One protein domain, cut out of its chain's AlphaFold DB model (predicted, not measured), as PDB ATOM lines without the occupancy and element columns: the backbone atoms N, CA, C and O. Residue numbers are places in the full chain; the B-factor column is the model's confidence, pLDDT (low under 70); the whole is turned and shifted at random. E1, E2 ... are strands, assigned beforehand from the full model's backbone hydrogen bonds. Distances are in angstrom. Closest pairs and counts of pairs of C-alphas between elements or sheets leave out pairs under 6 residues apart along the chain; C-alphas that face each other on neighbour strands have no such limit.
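This is residues 155 to 271 of the 271 residues of an uncharacterized protein of Gibberella intermedia (UniProt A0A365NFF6). Little regular structure: a small sandwich, the antiparallel sheet E1-E2-E7 face to face with the antiparallel hairpin E5-E6, strands crossed at 42 degrees, with the short parallel pair E3-E4 at one end and residues 199 to 205 sticking out. The 117 printed residues include seven named strands, E1 to E7, holding 36 residues, and no named helix: all strand. The whole is only just loose, close to compact (radius of gyration of the C-alphas 16.3 A), spanning 48 by 28 by 28 A.

E1, residues 165 to 170, and E2, 183 to 190, form a hairpin, N 167 and O 188 3.0 A apart. E3, 192 to 194, pairs with E4, 217 to 219: N 193 and O 217, 2.9 A. E4 runs on into E5, 221 to 225, at 65 degrees. E5 and E6, 245 to 249, form a hairpin: N 223 and O 247, 2.8 A. E7, 258 to 263, pairs with E2: N 185 and O 261, 2.9 A. The closest C-alphas of E6 and E7, Ile 249 and Ala 261, are 6.3 A apart.

E1, 16.0 A long, begins at C-alpha 165 (207.884, 185.404, 122.439); E2 measures 23.3 A; E7, 16.3 A, ends at C-alpha 263 (218.044, 201.055, 135.884).

The farthest C-alphas, Gly 213 and Gly 271, are 48.8 A apart. The printed part has no cut. Links E1 to E2, E3 to E4 and E5 to E6 are long. Residues 270 to 271 have pLDDT under 70.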
ATOM      1  N   GLY A 155     193.555 179.394 134.109       91.25
ATOM      2  CA  GLY A 155     192.782 180.299 133.251       91.25
ATOM      3  C   GLY A 155     192.827 179.941 131.770       91.25
ATOM      4  O   GLY A 155     192.926 178.769 131.402       91.25
ATOM      5  N   LYS A 156     192.679 180.947 130.902       90.88
ATOM      6  CA  LYS A 156     192.640 180.754 129.446       90.88
ATOM      7  C   LYS A 156     194.054 180.577 128.890       90.88
ATOM      8  O   LYS A 156     194.945 181.379 129.165       90.88
ATOM      9  N   ILE A 157     194.239 179.552 128.060       90.31
ATOM     10  CA  ILE A 157     195.516 179.239 127.407       90.31
ATOM     11  C   ILE A 157     195.493 179.791 125.974       90.31
ATOM     12  O   ILE A 157     194.532 179.509 125.248       90.31
ATOM     13  N   PRO A 158     196.505 180.569 125.538       90.12
ATOM     14  CA  PRO A 158     196.555 181.060 124.165       90.12
ATOM     15  C   PRO A 158     196.709 179.902 123.174       90.12
ATOM     16  O   PRO A 158     197.305 178.862 123.466       90.12
ATOM     17  N   GLY A 159     196.197 180.093 121.959       85.69
ATOM     18  CA  GLY A 159     196.474 179.168 120.862       85.69
ATOM     19  C   GLY A 159     197.964 179.162 120.501       85.69
ATOM     20  O   GLY A 159     198.673 180.134 120.742       85.69
ATOM     21  N   ALA A 160     198.440 178.102 119.842       88.44
ATOM     22  CA  ALA A 160     199.858 177.964 119.476       88.44
ATOM     23  C   ALA A 160     200.417 179.162 118.676       88.44
ATOM     24  O   ALA A 160     201.578 179.529 118.839       88.44
ATOM     25  N   ASN A 161     199.586 179.801 117.845       91.31
ATOM     26  CA  ASN A 161     199.966 180.979 117.055       91.31
ATOM     27  C   ASN A 161     200.026 182.282 117.876       91.31
ATOM     28  O   ASN A 161     200.586 183.263 117.397       91.31
ATOM     29  N   ASN A 162     199.471 182.281 119.088       91.50
ATOM     30  CA  ASN A 162     199.428 183.401 120.030       91.50
ATOM     31  C   ASN A 162     200.344 183.164 121.243       91.50
ATOM     32  O   ASN A 162     200.243 183.865 122.246       91.50
ATOM     33  N   MET A 163     201.244 182.179 121.169       90.25
ATOM     34  CA  MET A 163     202.279 182.009 122.184       90.25
ATOM     35  C   MET A 163     203.180 183.243 122.215       90.25
ATOM     36  O   MET A 163     203.634 183.715 121.165       90.25
ATOM     37  N   VAL A 164     203.435 183.745 123.424       94.88
ATOM     38  CA  VAL A 164     204.308 184.896 123.664       94.88
ATOM     39  C   VAL A 164     205.742 184.538 123.280       94.88
ATOM     40  O   VAL A 164     206.233 183.446 123.570       94.88
ATOM     41  N   SER A 165     206.439 185.477 122.647       96.19
ATOM     42  CA  SER A 165     207.884 185.404 122.439       96.19
ATOM     43  C   SER A 165     208.498 186.773 122.682       96.19
ATOM     44  O   SER A 165     207.869 187.795 122.401       96.19
ATOM     45  N   SER A 166     209.713 186.788 123.221       96.56
ATOM     46  CA  SER A 166     210.422 188.014 123.551       96.56
ATOM     47  C   SER A 166     211.923 187.917 123.306       96.56
ATOM     48  O   SER A 166     212.496 186.828 123.225       96.56
ATOM     49  N   VAL A 167     212.557 189.081 123.167       96.69
ATOM     50  CA  VAL A 167     214.005 189.220 123.014       96.69
ATOM     51  C   VAL A 167     214.480 190.534 123.630       96.69
ATOM     52  O   VAL A 167     213.828 191.569 123.479       96.69
ATOM     53  N   PHE A 168     215.627 190.509 124.309       96.31
ATOM     54  CA  PHE A 168     216.302 191.737 124.721       96.31
ATOM     55  C   PHE A 168     216.843 192.465 123.490       96.31
ATOM     56  O   PHE A 168     217.539 191.888 122.655       96.31
ATOM     57  N   THR A 169     216.501 193.742 123.377       96.69
ATOM     58  CA  THR A 169     217.026 194.640 122.340       96.69
ATOM     59  C   THR A 169     218.141 195.525 122.882       96.69
ATOM     60  O   THR A 169     219.006 195.932 122.113       96.69
ATOM     61  N   SER A 170     218.151 195.774 124.196       96.25
ATOM     62  CA  SER A 170     219.242 196.434 124.910       96.25
ATOM     63  C   SER A 170     219.190 196.094 126.411       96.25
ATOM     64  O   SER A 170     218.090 196.013 126.958       96.25
ATOM     65  N   PRO A 171     220.334 195.896 127.084       95.56
ATOM     66  CA  PRO A 171     221.601 195.488 126.478       95.56
ATOM     67  C   PRO A 171     221.422 194.190 125.673       95.56
ATOM     68  O   PRO A 171     220.524 193.393 125.950       95.56
ATOM     69  N   GLN A 172     222.229 193.977 124.640       93.56
ATOM     70  CA  GLN A 172     222.323 192.678 123.983       93.56
ATOM     71  C   GLN A 172     223.265 191.761 124.764       93.56
ATOM     72  O   GLN A 172     224.092 192.199 125.561       93.56
ATOM     73  N   ASN A 173     223.141 190.454 124.543       89.81
ATOM     74  CA  ASN A 173     224.059 189.499 125.150       89.81
ATOM     75  C   ASN A 173     225.497 189.785 124.701       89.81
ATOM     76  O   ASN A 173     225.782 189.743 123.503       89.81
ATOM     77  N   GLY A 174     226.395 189.991 125.660       88.19
ATOM     78  CA  GLY A 174     227.784 190.331 125.374       88.19
ATOM     79  C   GLY A 174     228.093 191.829 125.439       88.19
ATOM     80  O   GLY A 174     229.269 192.189 125.378       88.19
ATOM     81  N   ASP A 175     227.075 192.687 125.546       91.06
ATOM     82  CA  ASP A 175     227.270 194.133 125.621       91.06
ATOM     83  C   ASP A 175     227.935 194.540 126.929       91.06
ATOM     84  O   ASP A 175     227.731 193.913 127.975       91.06
ATOM     85  N   ASN A 176     228.676 195.652 126.842       89.38
ATOM     86  CA  ASN A 176     229.223 196.310 128.010       89.38
ATOM     87  C   ASN A 176     228.348 197.444 128.516       89.38
ATOM     88  O   ASN A 176     228.049 198.371 127.764       89.38
ATOM     89  N   VAL A 177     227.997 197.389 129.799       91.31
ATOM     90  CA  VAL A 177     227.268 198.457 130.488       91.31
ATOM     91  C   VAL A 177     228.191 199.119 131.498       91.31
ATOM     92  O   VAL A 177     228.870 198.450 132.270       91.31
ATOM     93  N   GLU A 178     228.244 200.444 131.481       92.00
ATOM     94  CA  GLU A 178     229.090 201.193 132.405       92.00
ATOM     95  C   GLU A 178     228.572 201.064 133.844       92.00
ATOM     96  O   GLU A 178     227.392 201.277 134.128       92.00
ATOM     97  N   ALA A 179     229.475 200.733 134.768       93.25
ATOM     98  CA  ALA A 179     229.136 200.608 136.179       93.25
ATOM     99  C   ALA A 179     228.691 201.957 136.760       93.25
ATOM    100  O   ALA A 179     229.284 203.006 136.495       93.25
ATOM    101  N   ASN A 180     227.682 201.911 137.626       93.75
ATOM    102  CA  ASN A 180     227.085 203.066 138.291       93.75
ATOM    103  C   ASN A 180     226.575 204.160 137.325       93.75
ATOM    104  O   ASN A 180     226.596 205.347 137.663       93.75
ATOM    105  N   GLN A 181     226.183 203.784 136.103       95.56
ATOM    106  CA  GLN A 181     225.570 204.680 135.120       95.56
ATOM    107  C   GLN A 181     224.148 204.243 134.801       95.56
ATOM    108  O   GLN A 181     223.885 203.054 134.629       95.56
ATOM    109  N   ASP A 182     223.246 205.215 134.676       96.62
ATOM    110  CA  ASP A 182     221.886 204.979 134.199       96.62
ATOM    111  C   ASP A 182     221.906 204.282 132.832       96.62
ATOM    112  O   ASP A 182     222.608 204.701 131.909       96.62
ATOM    113  N   PHE A 183     221.065 203.265 132.681       96.75
ATOM    114  CA  PHE A 183     220.762 202.662 131.388       96.75
ATOM    115  C   PHE A 183     219.345 202.086 131.380       96.75
ATOM    116  O   PHE A 183     218.701 201.936 132.423       96.75
ATOM    117  N   ASP A 184     218.872 201.750 130.184       97.25
ATOM    118  CA  ASP A 184     217.572 201.134 129.967       97.25
ATOM    119  C   ASP A 184     217.737 199.676 129.541       97.25
ATOM    120  O   ASP A 184     218.495 199.357 128.623       97.25
ATOM    121  N   ILE A 185     216.960 198.789 130.161       97.75
ATOM    122  CA  ILE A 185     216.743 197.434 129.663       97.75
ATOM    123  C   ILE A 185     215.489 197.457 128.794       97.75
ATOM    124  O   ILE A 185     214.409 197.794 129.270       97.75
ATOM    125  N   SER A 186     215.619 197.090 127.525       97.69
ATOM    126  CA  SER A 186     214.541 197.087 126.537       97.69
ATOM    127  C   SER A 186     214.276 195.681 126.010       97.69
ATOM    128  O   SER A 186     215.181 194.998 125.522       97.69
ATOM    129  N   VAL A 187     213.016 195.260 126.053       98.00
ATOM    130  CA  VAL A 187     212.569 193.920 125.660       98.00
ATOM    131  C   VAL A 187     211.458 194.045 124.625       98.00
ATOM    132  O   VAL A 187     210.442 194.690 124.870       98.00
ATOM    133  N   GLN A 188     211.648 193.425 123.464       98.00
ATOM    134  CA  GLN A 188     210.642 193.367 122.409       98.00
ATOM    135  C   GLN A 188     209.819 192.090 122.557       98.00
ATOM    136  O   GLN A 188     210.387 191.002 122.612       98.00
ATOM    137  N   PHE A 189     208.498 192.225 122.553       97.81
ATOM    138  CA  PHE A 189     207.527 191.137 122.625       97.81
ATOM    139  C   PHE A 189     206.724 191.000 121.328       97.81
ATOM    140  O   PHE A 189     206.526 191.971 120.592       97.81
ATOM    141  N   ILE A 190     206.213 189.791 121.092       96.44
ATOM    142  CA  ILE A 190     205.113 189.492 120.167       96.44
ATOM    143  C   ILE A 190     204.036 188.676 120.894       96.44
ATOM    144  O   ILE A 190     204.346 187.955 121.845       96.44
ATOM    145  N   ASN A 191     202.787 188.767 120.420       95.94
ATOM    146  CA  ASN A 191     201.625 188.035 120.950       95.94
ATOM    147  C   ASN A 191     201.363 188.251 122.452       95.94
ATOM    148  O   ASN A 191     200.953 187.337 123.165       95.94
ATOM    149  N   PHE A 192     201.605 189.466 122.939       96.56
ATOM    150  CA  PHE A 192     201.436 189.838 124.339       96.56
ATOM    151  C   PHE A 192     200.643 191.139 124.438       96.56
ATOM    152  O   PHE A 192     200.897 192.066 123.667       96.56
ATOM    153  N   ALA A 193     199.703 191.204 125.381       96.31
ATOM    154  CA  ALA A 193     198.929 192.396 125.706       96.31
ATOM    155  C   ALA A 193     199.418 192.974 127.054       96.31
ATOM    156  O   ALA A 193     198.874 192.624 128.108       96.31
ATOM    157  N   PRO A 194     200.476 193.813 127.046       94.12
ATOM    158  CA  PRO A 194     201.041 194.399 128.258       94.12
ATOM    159  C   PRO A 194     200.162 195.519 128.832       94.12
ATOM    160  O   PRO A 194     199.250 196.021 128.173       94.12
ATOM    161  N   GLY A 195     200.496 195.972 130.039       87.62
ATOM    162  CA  GLY A 195     199.849 197.115 130.688       87.62
ATOM    163  C   GLY A 195     198.766 196.743 131.699       87.62
ATOM    164  O   GLY A 195     198.020 197.615 132.138       87.62
ATOM    165  N   SER A 196     198.662 195.461 132.064       87.25
ATOM    166  CA  SER A 196     197.722 194.987 133.079       87.25
ATOM    167  C   SER A 196     198.465 194.477 134.312       87.25
ATOM    168  O   SER A 196     199.094 193.414 134.306       87.25
ATOM    169  N   PHE A 197     198.380 195.255 135.390       84.50
ATOM    170  CA  PHE A 197     198.934 194.936 136.700       84.50
ATOM    171  C   PHE A 197     197.869 195.183 137.772       84.50
ATOM    172  O   PHE A 197     197.344 196.292 137.897       84.50
ATOM    173  N   THR A 198     197.543 194.151 138.546       84.31
ATOM    174  CA  THR A 198     196.638 194.248 139.698       84.31
ATOM    175  C   THR A 198     197.432 194.412 140.993       84.31
ATOM    176  O   THR A 198     198.655 194.283 141.024       84.31
ATOM    177  N   ASN A 199     196.757 194.739 142.096       80.69
ATOM    178  CA  ASN A 199     197.425 194.973 143.371       80.69
ATOM    179  C   ASN A 199     198.095 193.682 143.884       80.69
ATOM    180  O   ASN A 199     197.424 192.778 144.386       80.69
ATOM    181  N   ALA A 200     199.425 193.629 143.803       80.94
ATOM    182  CA  ALA A 200     200.212 192.453 144.167       80.94
ATOM    183  C   ALA A 200     200.190 192.102 145.666       80.94
ATOM    184  O   ALA A 200     200.676 191.042 146.038       80.94
ATOM    185  N   THR A 201     199.664 192.958 146.544       76.19
ATOM    186  CA  THR A 201     199.539 192.658 147.982       76.19
ATOM    187  C   THR A 201     198.214 191.981 148.319       76.19
ATOM    188  O   THR A 201     198.140 191.255 149.302       76.19
ATOM    189  N   THR A 202     197.169 192.243 147.533       80.56
ATOM    190  CA  THR A 202     195.784 191.872 147.885       80.56
ATOM    191  C   THR A 202     195.099 190.983 146.853       80.56
ATOM    192  O   THR A 202     194.067 190.391 147.147       80.56
ATOM    193  N   THR A 203     195.642 190.896 145.638       82.25
ATOM    194  CA  THR A 203     195.052 190.135 144.524       82.25
ATOM    195  C   THR A 203     196.067 189.214 143.844       82.25
ATOM    196  O   THR A 203     195.884 188.817 142.691       82.25
ATOM    197  N   TYR A 204     197.131 188.842 144.558       82.00
ATOM    198  CA  TYR A 204     198.228 188.026 144.046       82.00
ATOM    199  C   TYR A 204     197.757 186.619 143.653       82.00
ATOM    200  O   TYR A 204     197.330 185.841 144.501       82.00
ATOM    201  N   TYR A 205     197.777 186.313 142.353       82.75
ATOM    202  CA  TYR A 205     197.220 185.076 141.777       82.75
ATOM    203  C   TYR A 205     195.766 184.773 142.180       82.75
ATOM    204  O   TYR A 205     195.343 183.619 142.224       82.75
ATOM    205  N   SER A 206     194.996 185.820 142.483       85.38
ATOM    206  CA  SER A 206     193.601 185.697 142.930       85.38
ATOM    207  C   SER A 206     192.608 185.468 141.789       85.38
ATOM    208  O   SER A 206     191.480 185.046 142.031       85.38
ATOM    209  N   ALA A 207     193.025 185.741 140.551       88.94
ATOM    210  CA  ALA A 207     192.221 185.563 139.354       88.94
ATOM    211  C   ALA A 207     192.974 184.699 138.328       88.94
ATOM    212  O   ALA A 207     194.197 184.835 138.214       88.94
ATOM    213  N   PRO A 208     192.263 183.845 137.569       91.69
ATOM    214  CA  PRO A 208     192.847 183.100 136.458       91.69
ATOM    215  C   PRO A 208     193.394 184.021 135.360       91.69
ATOM    216  O   PRO A 208     192.903 185.136 135.176       91.69
ATOM    217  N   GLN A 209     194.354 183.526 134.573       92.81
ATOM    218  CA  GLN A 209     194.834 184.215 133.375       92.81
ATOM    219  C   GLN A 209     193.693 184.448 132.373       92.81
ATOM    220  O   GLN A 209     192.855 183.567 132.145       92.81
ATOM    221  N   ASP A 210     193.718 185.604 131.713       94.81
ATOM    222  CA  ASP A 210     192.802 185.936 130.627       94.81
ATOM    223  C   ASP A 210     193.556 186.343 129.349       94.81
ATOM    224  O   ASP A 210     194.756 186.639 129.363       94.81
ATOM    225  N   LEU A 211     192.832 186.329 128.234       94.69
ATOM    226  CA  LEU A 211     193.301 186.729 126.917       94.69
ATOM    227  C   LEU A 211     192.546 187.974 126.445       94.69
ATOM    228  O   LEU A 211     191.364 188.154 126.748       94.69
ATOM    229  N   ASP A 212     193.214 188.813 125.658       94.50
ATOM    230  CA  ASP A 212     192.575 189.934 124.976       94.50
ATOM    231  C   ASP A 212     191.654 189.453 123.834       94.50
ATOM    232  O   ASP A 212     191.539 188.260 123.533       94.50
ATOM    233  N   GLY A 213     190.998 190.394 123.146       94.38
ATOM    234  CA  GLY A 213     190.148 190.075 121.993       94.38
ATOM    235  C   GLY A 213     190.890 189.440 120.806       94.38
ATOM    236  O   GLY A 213     190.245 188.886 119.917       94.38
ATOM    237  N   GLY A 214     192.224 189.513 120.779       93.88
ATOM    238  CA  GLY A 214     193.097 188.880 119.791       93.88
ATOM    239  C   GLY A 214     193.643 187.514 120.219       93.88
ATOM    240  O   GLY A 214     194.351 186.882 119.433       93.88
ATOM    241  N   GLY A 215     193.320 187.043 121.428       94.12
ATOM    242  CA  GLY A 215     193.822 185.785 121.979       94.12
ATOM    243  C   GLY A 215     195.227 185.873 122.585       94.12
ATOM    244  O   GLY A 215     195.845 184.831 122.802       94.12
ATOM    245  N   ASN A 216     195.742 187.077 122.845       95.19
ATOM    246  CA  ASN A 216     197.046 187.295 123.477       95.19
ATOM    247  C   ASN A 216     196.913 187.338 124.998       95.19
ATOM    248  O   ASN A 216     195.924 187.855 125.514       95.19
ATOM    249  N   ILE A 217     197.930 186.854 125.715       95.06
ATOM    250  CA  ILE A 217     197.962 186.917 127.185       95.06
ATOM    251  C   ILE A 217     197.937 188.378 127.642       95.06
ATOM    252  O   ILE A 217     198.774 189.173 127.207       95.06
ATOM    253  N   ILE A 218     197.003 188.702 128.538       95.12
ATOM    254  CA  ILE A 218     196.936 189.993 129.230       95.12
ATOM    255  C   ILE A 218     197.851 189.942 130.452       95.12
ATOM    256  O   ILE A 218     197.702 189.058 131.295       95.12
ATOM    257  N   GLY A 219     198.756 190.910 130.598       93.06
ATOM    258  CA  GLY A 219     199.576 190.966 131.805       93.06
ATOM    259  C   GLY A 219     200.609 192.082 131.851       93.06
ATOM    260  O   GLY A 219     200.455 193.148 131.259       93.06
ATOM    261  N   HIS A 220     201.672 191.802 132.594       92.88
ATOM    262  CA  HIS A 220     202.877 192.609 132.747       92.88
ATOM    263  C   HIS A 220     204.089 191.664 132.779       92.88
ATOM    264  O   HIS A 220     203.927 190.444 132.826       92.88
ATOM    265  N   THR A 221     205.302 192.210 132.728       93.19
ATOM    266  CA  THR A 221     206.535 191.408 132.765       93.19
ATOM    267  C   THR A 221     207.474 191.912 133.843       93.19
ATOM    268  O   THR A 221     207.436 193.083 134.215       93.19
ATOM    269  N   HIS A 222     208.362 191.042 134.306       93.94
ATOM    270  CA  HIS A 222     209.451 191.400 135.205       93.94
ATOM    271  C   HIS A 222     210.801 191.273 134.495       93.94
ATOM    272  O   HIS A 222     210.959 190.470 133.574       93.94
ATOM    273  N   VAL A 223     211.768 192.073 134.935       93.75
ATOM    274  CA  VAL A 223     213.180 191.985 134.563       93.75
ATOM    275  C   VAL A 223     213.985 191.796 135.841       93.75
ATOM    276  O   VAL A 223     213.813 192.557 136.794       93.75
ATOM    277  N   THR A 224     214.879 190.812 135.831       93.62
ATOM    278  CA  THR A 224     215.810 190.517 136.924       93.62
ATOM    279  C   THR A 224     217.226 190.487 136.366       93.62
ATOM    280  O   THR A 224     217.450 189.923 135.295       93.62
ATOM    281  N   VAL A 225     218.177 191.061 137.098       91.94
ATOM    282  CA  VAL A 225     219.612 190.955 136.820       91.94
ATOM    283  C   VAL A 225     220.281 190.297 138.019       91.94
ATOM    284  O   VAL A 225     220.111 190.755 139.150       91.94
ATOM    285  N   GLN A 226     221.029 189.226 137.774       91.44
ATOM    286  CA  GLN A 226     221.801 188.509 138.786       91.44
ATOM    287  C   GLN A 226     223.263 188.438 138.360       91.44
ATOM    288  O   GLN A 226     223.554 188.312 137.171       91.44
ATOM    289  N   ASP A 227     224.151 188.488 139.345       89.06
ATOM    290  CA  ASP A 227     225.569 188.208 139.165       89.06
ATOM    291  C   ASP A 227     225.779 186.689 139.009       89.06
ATOM    292  O   ASP A 227     225.237 185.884 139.772       89.06
ATOM    293  N   THR A 228     226.537 186.298 137.983       89.44
ATOM    294  CA  THR A 228     226.889 184.901 137.682       89.44
ATOM    295  C   THR A 228     228.260 184.486 138.236       89.44
ATOM    296  O   THR A 228     228.685 183.347 138.030       89.44
ATOM    297  N   GLY A 229     228.962 185.388 138.922       85.75
ATOM    298  CA  GLY A 229     230.353 185.254 139.339       85.75
ATOM    299  C   GLY A 229     231.316 185.293 138.149       85.75
ATOM    300  O   GLY A 229     231.036 185.885 137.108       85.75
ATOM    301  N   ASP A 230     232.433 184.571 138.259       85.25
ATOM    302  CA  ASP A 230     233.528 184.576 137.272       85.25
ATOM    303  C   ASP A 230     233.181 183.967 135.891       85.25
ATOM    304  O   ASP A 230     234.040 183.873 135.008       85.25
ATOM    305  N   SER A 231     231.953 183.482 135.688       86.56
ATOM    306  CA  SER A 231     231.537 182.810 134.455       86.56
ATOM    307  C   SER A 231     230.088 183.104 134.101       86.56
ATOM    308  O   SER A 231     229.178 182.813 134.865       86.56
ATOM    309  N   LEU A 232     229.865 183.499 132.846       86.25
ATOM    310  CA  LEU A 232     228.533 183.635 132.240       86.25
ATOM    311  C   LEU A 232     227.824 182.281 132.021       86.25
ATOM    312  O   LEU A 232     226.685 182.233 131.565       86.25
ATOM    313  N   ASN A 233     228.512 181.168 132.301       89.62
ATOM    314  CA  ASN A 233     227.996 179.805 132.208       89.62
ATOM    315  C   ASN A 233     228.181 179.090 133.558       89.62
ATOM    316  O   ASN A 233     229.056 178.220 133.672       89.62
ATOM    317  N   PRO A 234     227.424 179.466 134.603       89.56
ATOM    318  CA  PRO A 234     227.517 178.805 135.896       89.56
ATOM    319  C   PRO A 234     227.074 177.338 135.780       89.56
ATOM    320  O   PRO A 234     226.127 177.003 135.068       89.56
ATOM    321  N   THR A 235     227.769 176.441 136.481       93.06
ATOM    322  CA  THR A 235     227.433 175.002 136.535       93.06
ATOM    323  C   THR A 235     226.627 174.627 137.778       93.06
ATOM    324  O   THR A 235     226.211 173.477 137.912       93.06
ATOM    325  N   GLN A 236     226.402 175.590 138.673       92.25
ATOM    326  CA  GLN A 236     225.512 175.488 139.825       92.25
ATOM    327  C   GLN A 236     224.410 176.549 139.713       92.25
ATOM    328  O   GLN A 236     224.675 177.629 139.179       92.25
ATOM    329  N   PRO A 237     223.187 176.271 140.196       91.69
ATOM    330  CA  PRO A 237     222.129 177.275 140.249       91.69
ATOM    331  C   PRO A 237     222.529 178.482 141.109       91.69
ATOM    332  O   PRO A 237     223.170 178.315 142.146       91.69
ATOM    333  N   LEU A 238     222.120 179.683 140.692       91.25
ATOM    334  CA  LEU A 238     222.272 180.907 141.486       91.25
ATOM    335  C   LEU A 238     221.259 180.933 142.640       91.25
ATOM    336  O   LEU A 238     220.208 180.292 142.561       91.25
ATOM    337  N   ASP A 239     221.553 181.699 143.693       89.94
ATOM    338  CA  ASP A 239     220.603 181.924 144.787       89.94
ATOM    339  C   ASP A 239     219.398 182.738 144.271       89.94
ATOM    340  O   ASP A 239     219.569 183.886 143.849       89.94
ATOM    341  N   PRO A 240     218.168 182.191 144.302       87.19
ATOM    342  CA  PRO A 240     216.984 182.891 143.808       87.19
ATOM    343  C   PRO A 240     216.598 184.123 144.648       87.19
ATOM    344  O   PRO A 240     215.728 184.885 144.228       87.19
ATOM    345  N   GLN A 241     217.198 184.328 145.826       88.12
ATOM    346  CA  GLN A 241     216.937 185.480 146.697       88.12
ATOM    347  C   GLN A 241     217.891 186.660 146.462       88.12
ATOM    348  O   GLN A 241     217.647 187.741 146.999       88.12
ATOM    349  N   GLN A 242     218.962 186.479 145.682       87.25
ATOM    350  CA  GLN A 242     219.984 187.504 145.447       87.25
ATOM    351  C   GLN A 242     219.902 188.030 144.011       87.25
ATOM    352  O   GLN A 242     220.051 187.273 143.057       87.25
ATOM    353  N   PHE A 243     219.692 189.332 143.834       90.25
ATOM    354  CA  PHE A 243     219.697 189.987 142.526       90.25
ATOM    355  C   PHE A 243     220.283 191.394 142.636       90.25
ATOM    356  O   PHE A 243     220.055 192.094 143.622       90.25
ATOM    357  N   ALA A 244     221.019 191.817 141.608       91.06
ATOM    358  CA  ALA A 244     221.548 193.174 141.500       91.06
ATOM    359  C   ALA A 244     220.445 194.176 141.122       91.06
ATOM    360  O   ALA A 244     220.497 195.344 141.500       91.06
ATOM    361  N   PHE A 245     219.423 193.711 140.394       93.44
ATOM    362  CA  PHE A 245     218.280 194.525 139.997       93.44
ATOM    363  C   PHE A 245     217.027 193.672 139.792       93.44
ATOM    364  O   PHE A 245     217.099 192.562 139.264       93.44
ATOM    365  N   PHE A 246     215.869 194.214 140.166       92.38
ATOM    366  CA  PHE A 246     214.556 193.656 139.861       92.38
ATOM    367  C   PHE A 246     213.570 194.789 139.582       92.38
ATOM    368  O   PHE A 246     213.489 195.748 140.354       92.38
ATOM    369  N   LYS A 247     212.786 194.670 138.509       91.00
ATOM    370  CA  LYS A 247     211.728 195.633 138.191       91.00
ATOM    371  C   LYS A 247     210.579 194.984 137.441       91.00
ATOM    372  O   LYS A 247     210.792 194.247 136.482       91.00
ATOM    373  N   GLY A 248     209.359 195.329 137.845       90.50
ATOM    374  CA  GLY A 248     208.171 195.083 137.040       90.50
ATOM    375  C   GLY A 248     207.933 196.201 136.033       90.50
ATOM    376  O   GLY A 248     208.020 197.381 136.380       90.50
ATOM    377  N   ILE A 249     207.645 195.823 134.789       92.44
ATOM    378  CA  ILE A 249     207.225 196.728 133.722       92.44
ATOM    379  C   ILE A 249     205.709 196.608 133.601       92.44
ATOM    380  O   ILE A 249     205.191 195.655 133.014       92.44
ATOM    381  N   ASN A 250     205.016 197.561 134.219       90.38
ATOM    382  CA  ASN A 250     203.568 197.510 134.433       90.38
ATOM    383  C   ASN A 250     202.770 198.311 133.396       90.38
ATOM    384  O   ASN A 250     201.545 198.232 133.384       90.38
ATOM    385  N   ASP A 251     203.442 199.105 132.562       92.44
ATOM    386  CA  ASP A 251     202.825 199.886 131.494       92.44
ATOM    387  C   ASP A 251     202.740 199.104 130.168       92.44
ATOM    388  O   ASP A 251     203.233 197.984 130.035       92.44
ATOM    389  N   ALA A 252     202.055 199.690 129.184       93.81
ATOM    390  CA  ALA A 252     201.849 199.089 127.864       93.81
ATOM    391  C   ALA A 252     203.047 199.272 126.904       93.81
ATOM    392  O   ALA A 252     202.972 198.888 125.731       93.81
ATOM    393  N   GLY A 253     204.133 199.893 127.370       95.06
ATOM    394  CA  GLY A 253     205.290 200.278 126.577       95.06
ATOM    395  C   GLY A 253     204.931 201.190 125.413       95.06
ATOM    396  O   GLY A 253     204.096 202.089 125.522       95.06
ATOM    397  N   ASN A 254     205.552 200.945 124.261       96.12
ATOM    398  CA  ASN A 254     205.327 201.749 123.056       96.12
ATOM    399  C   ASN A 254     204.061 201.372 122.258       96.12
ATOM    400  O   ASN A 254     203.855 201.900 121.165       96.12
ATOM    401  N   GLY A 255     203.249 200.422 122.736       94.31
ATOM    402  CA  GLY A 255     202.078 199.911 122.010       94.31
ATOM    403  C   GLY A 255     202.397 199.032 120.789       94.31
ATOM    404  O   GLY A 255     201.491 198.632 120.065       94.31
ATOM    405  N   GLN A 256     203.672 198.713 120.555       95.31
ATOM    406  CA  GLN A 256     204.167 197.838 119.481       95.31
ATOM    407  C   GLN A 256     205.016 196.683 120.045       95.31
ATOM    408  O   GLN A 256     205.819 196.078 119.336       95.31
ATOM    409  N   GLY A 257     204.849 196.385 121.338       95.12
ATOM    410  CA  GLY A 257     205.512 195.287 122.039       95.12
ATOM    411  C   GLY A 257     206.888 195.615 122.627       95.12
ATOM    412  O   GLY A 257     207.480 194.727 123.230       95.12
ATOM    413  N   LEU A 258     207.405 196.841 122.491       97.94
ATOM    414  CA  LEU A 258     208.639 197.239 123.173       97.94
ATOM    415  C   LEU A 258     208.318 197.724 124.588       97.94
ATOM    416  O   LEU A 258     207.601 198.713 124.755       97.94
ATOM    417  N   LEU A 259     208.879 197.033 125.577       97.81
ATOM    418  CA  LEU A 259     208.784 197.347 127.000       97.81
ATOM    419  C   LEU A 259     210.162 197.750 127.537       97.81
ATOM    420  O   LEU A 259     211.168 197.156 127.142       97.81
ATOM    421  N   THR A 260     210.206 198.717 128.456       97.50
ATOM    422  CA  THR A 260     211.466 199.273 128.977       97.50
ATOM    423  C   THR A 260     211.484 199.324 130.504       97.50
ATOM    424  O   THR A 260     210.524 199.750 131.143       97.50
ATOM    425  N   ALA A 261     212.608 198.928 131.097       96.62
ATOM    426  CA  ALA A 261     212.915 199.075 132.511       96.62
ATOM    427  C   ALA A 261     214.155 199.960 132.683       96.62
ATOM    428  O   ALA A 261     215.266 199.547 132.357       96.62
ATOM    429  N   LYS A 262     213.966 201.158 133.247       96.62
ATOM    430  CA  LYS A 262     215.078 202.036 133.630       96.62
ATOM    431  C   LYS A 262     215.796 201.507 134.872       96.62
ATOM    432  O   LYS A 262     215.115 201.222 135.871       96.62
ATOM    433  N   VAL A 263     217.124 201.415 134.796       95.56
ATOM    434  CA  VAL A 263     218.044 201.055 135.884       95.56
ATOM    435  C   VAL A 263     218.720 202.332 136.386       95.56
ATOM    436  O   VAL A 263     219.797 202.714 135.933       95.56
ATOM    437  N   ASP A 264     218.038 203.036 137.288       94.19
ATOM    438  CA  ASP A 264     218.532 204.289 137.864       94.19
ATOM    439  C   ASP A 264     219.761 204.039 138.751       94.19
ATOM    440  O   ASP A 264     219.740 203.171 139.622       94.19
ATOM    441  N   GLY A 265     220.826 204.812 138.542       92.06
ATOM    442  CA  GLY A 265     222.104 204.650 139.231       92.06
ATOM    443  C   GLY A 265     222.956 203.488 138.717       92.06
ATOM    444  O   GLY A 265     224.072 203.326 139.199       92.06
ATOM    445  N   GLY A 266     222.474 202.714 137.738       93.06
ATOM    446  CA  GLY A 266     223.201 201.604 137.127       93.06
ATOM    447  C   GLY A 266     223.368 200.370 138.012       93.06
ATOM    448  O   GLY A 266     222.695 200.196 139.026       93.06
ATOM    449  N   LEU A 267     224.275 199.489 137.591       91.69
ATOM    450  CA  LEU A 267     224.695 198.311 138.354       91.69
ATOM    451  C   LEU A 267     226.048 198.583 139.035       91.69
ATOM    452  O   LEU A 267     226.849 199.356 138.494       91.69
ATOM    453  N   PRO A 268     226.321 197.983 140.209       85.12
ATOM    454  CA  PRO A 268     227.619 198.112 140.867       85.12
ATOM    455  C   PRO A 268     228.748 197.567 139.981       85.12
ATOM    456  O   PRO A 268     228.522 196.755 139.088       85.12
ATOM    457  N   ALA A 269     229.978 198.023 140.228       77.94
ATOM    458  CA  ALA A 269     231.141 197.410 139.596       77.94
ATOM    459  C   ALA A 269     231.347 196.001 140.171       77.94
ATOM    460  O   ALA A 269     231.309 195.838 141.391       77.94
ATOM    461  N   GLU A 270     231.586 195.026 139.295       63.25
ATOM    462  CA  GLU A 270     231.954 193.661 139.685       63.25
ATOM    463  C   GLU A 270     233.233 193.699 140.550       63.25
ATOM    464  O   GLU A 270     234.182 194.432 140.234       63.25
ATOM    465  N   GLY A 271     233.225 192.966 141.667       49.03
ATOM    466  CA  GLY A 271     234.328 192.878 142.634       49.03
ATOM    467  C   GLY A 271     235.307 191.751 142.349       49.03
ATOM    468  O   GLY A 271     234.888 190.748 141.739       49.03
TER     469      GLY A 271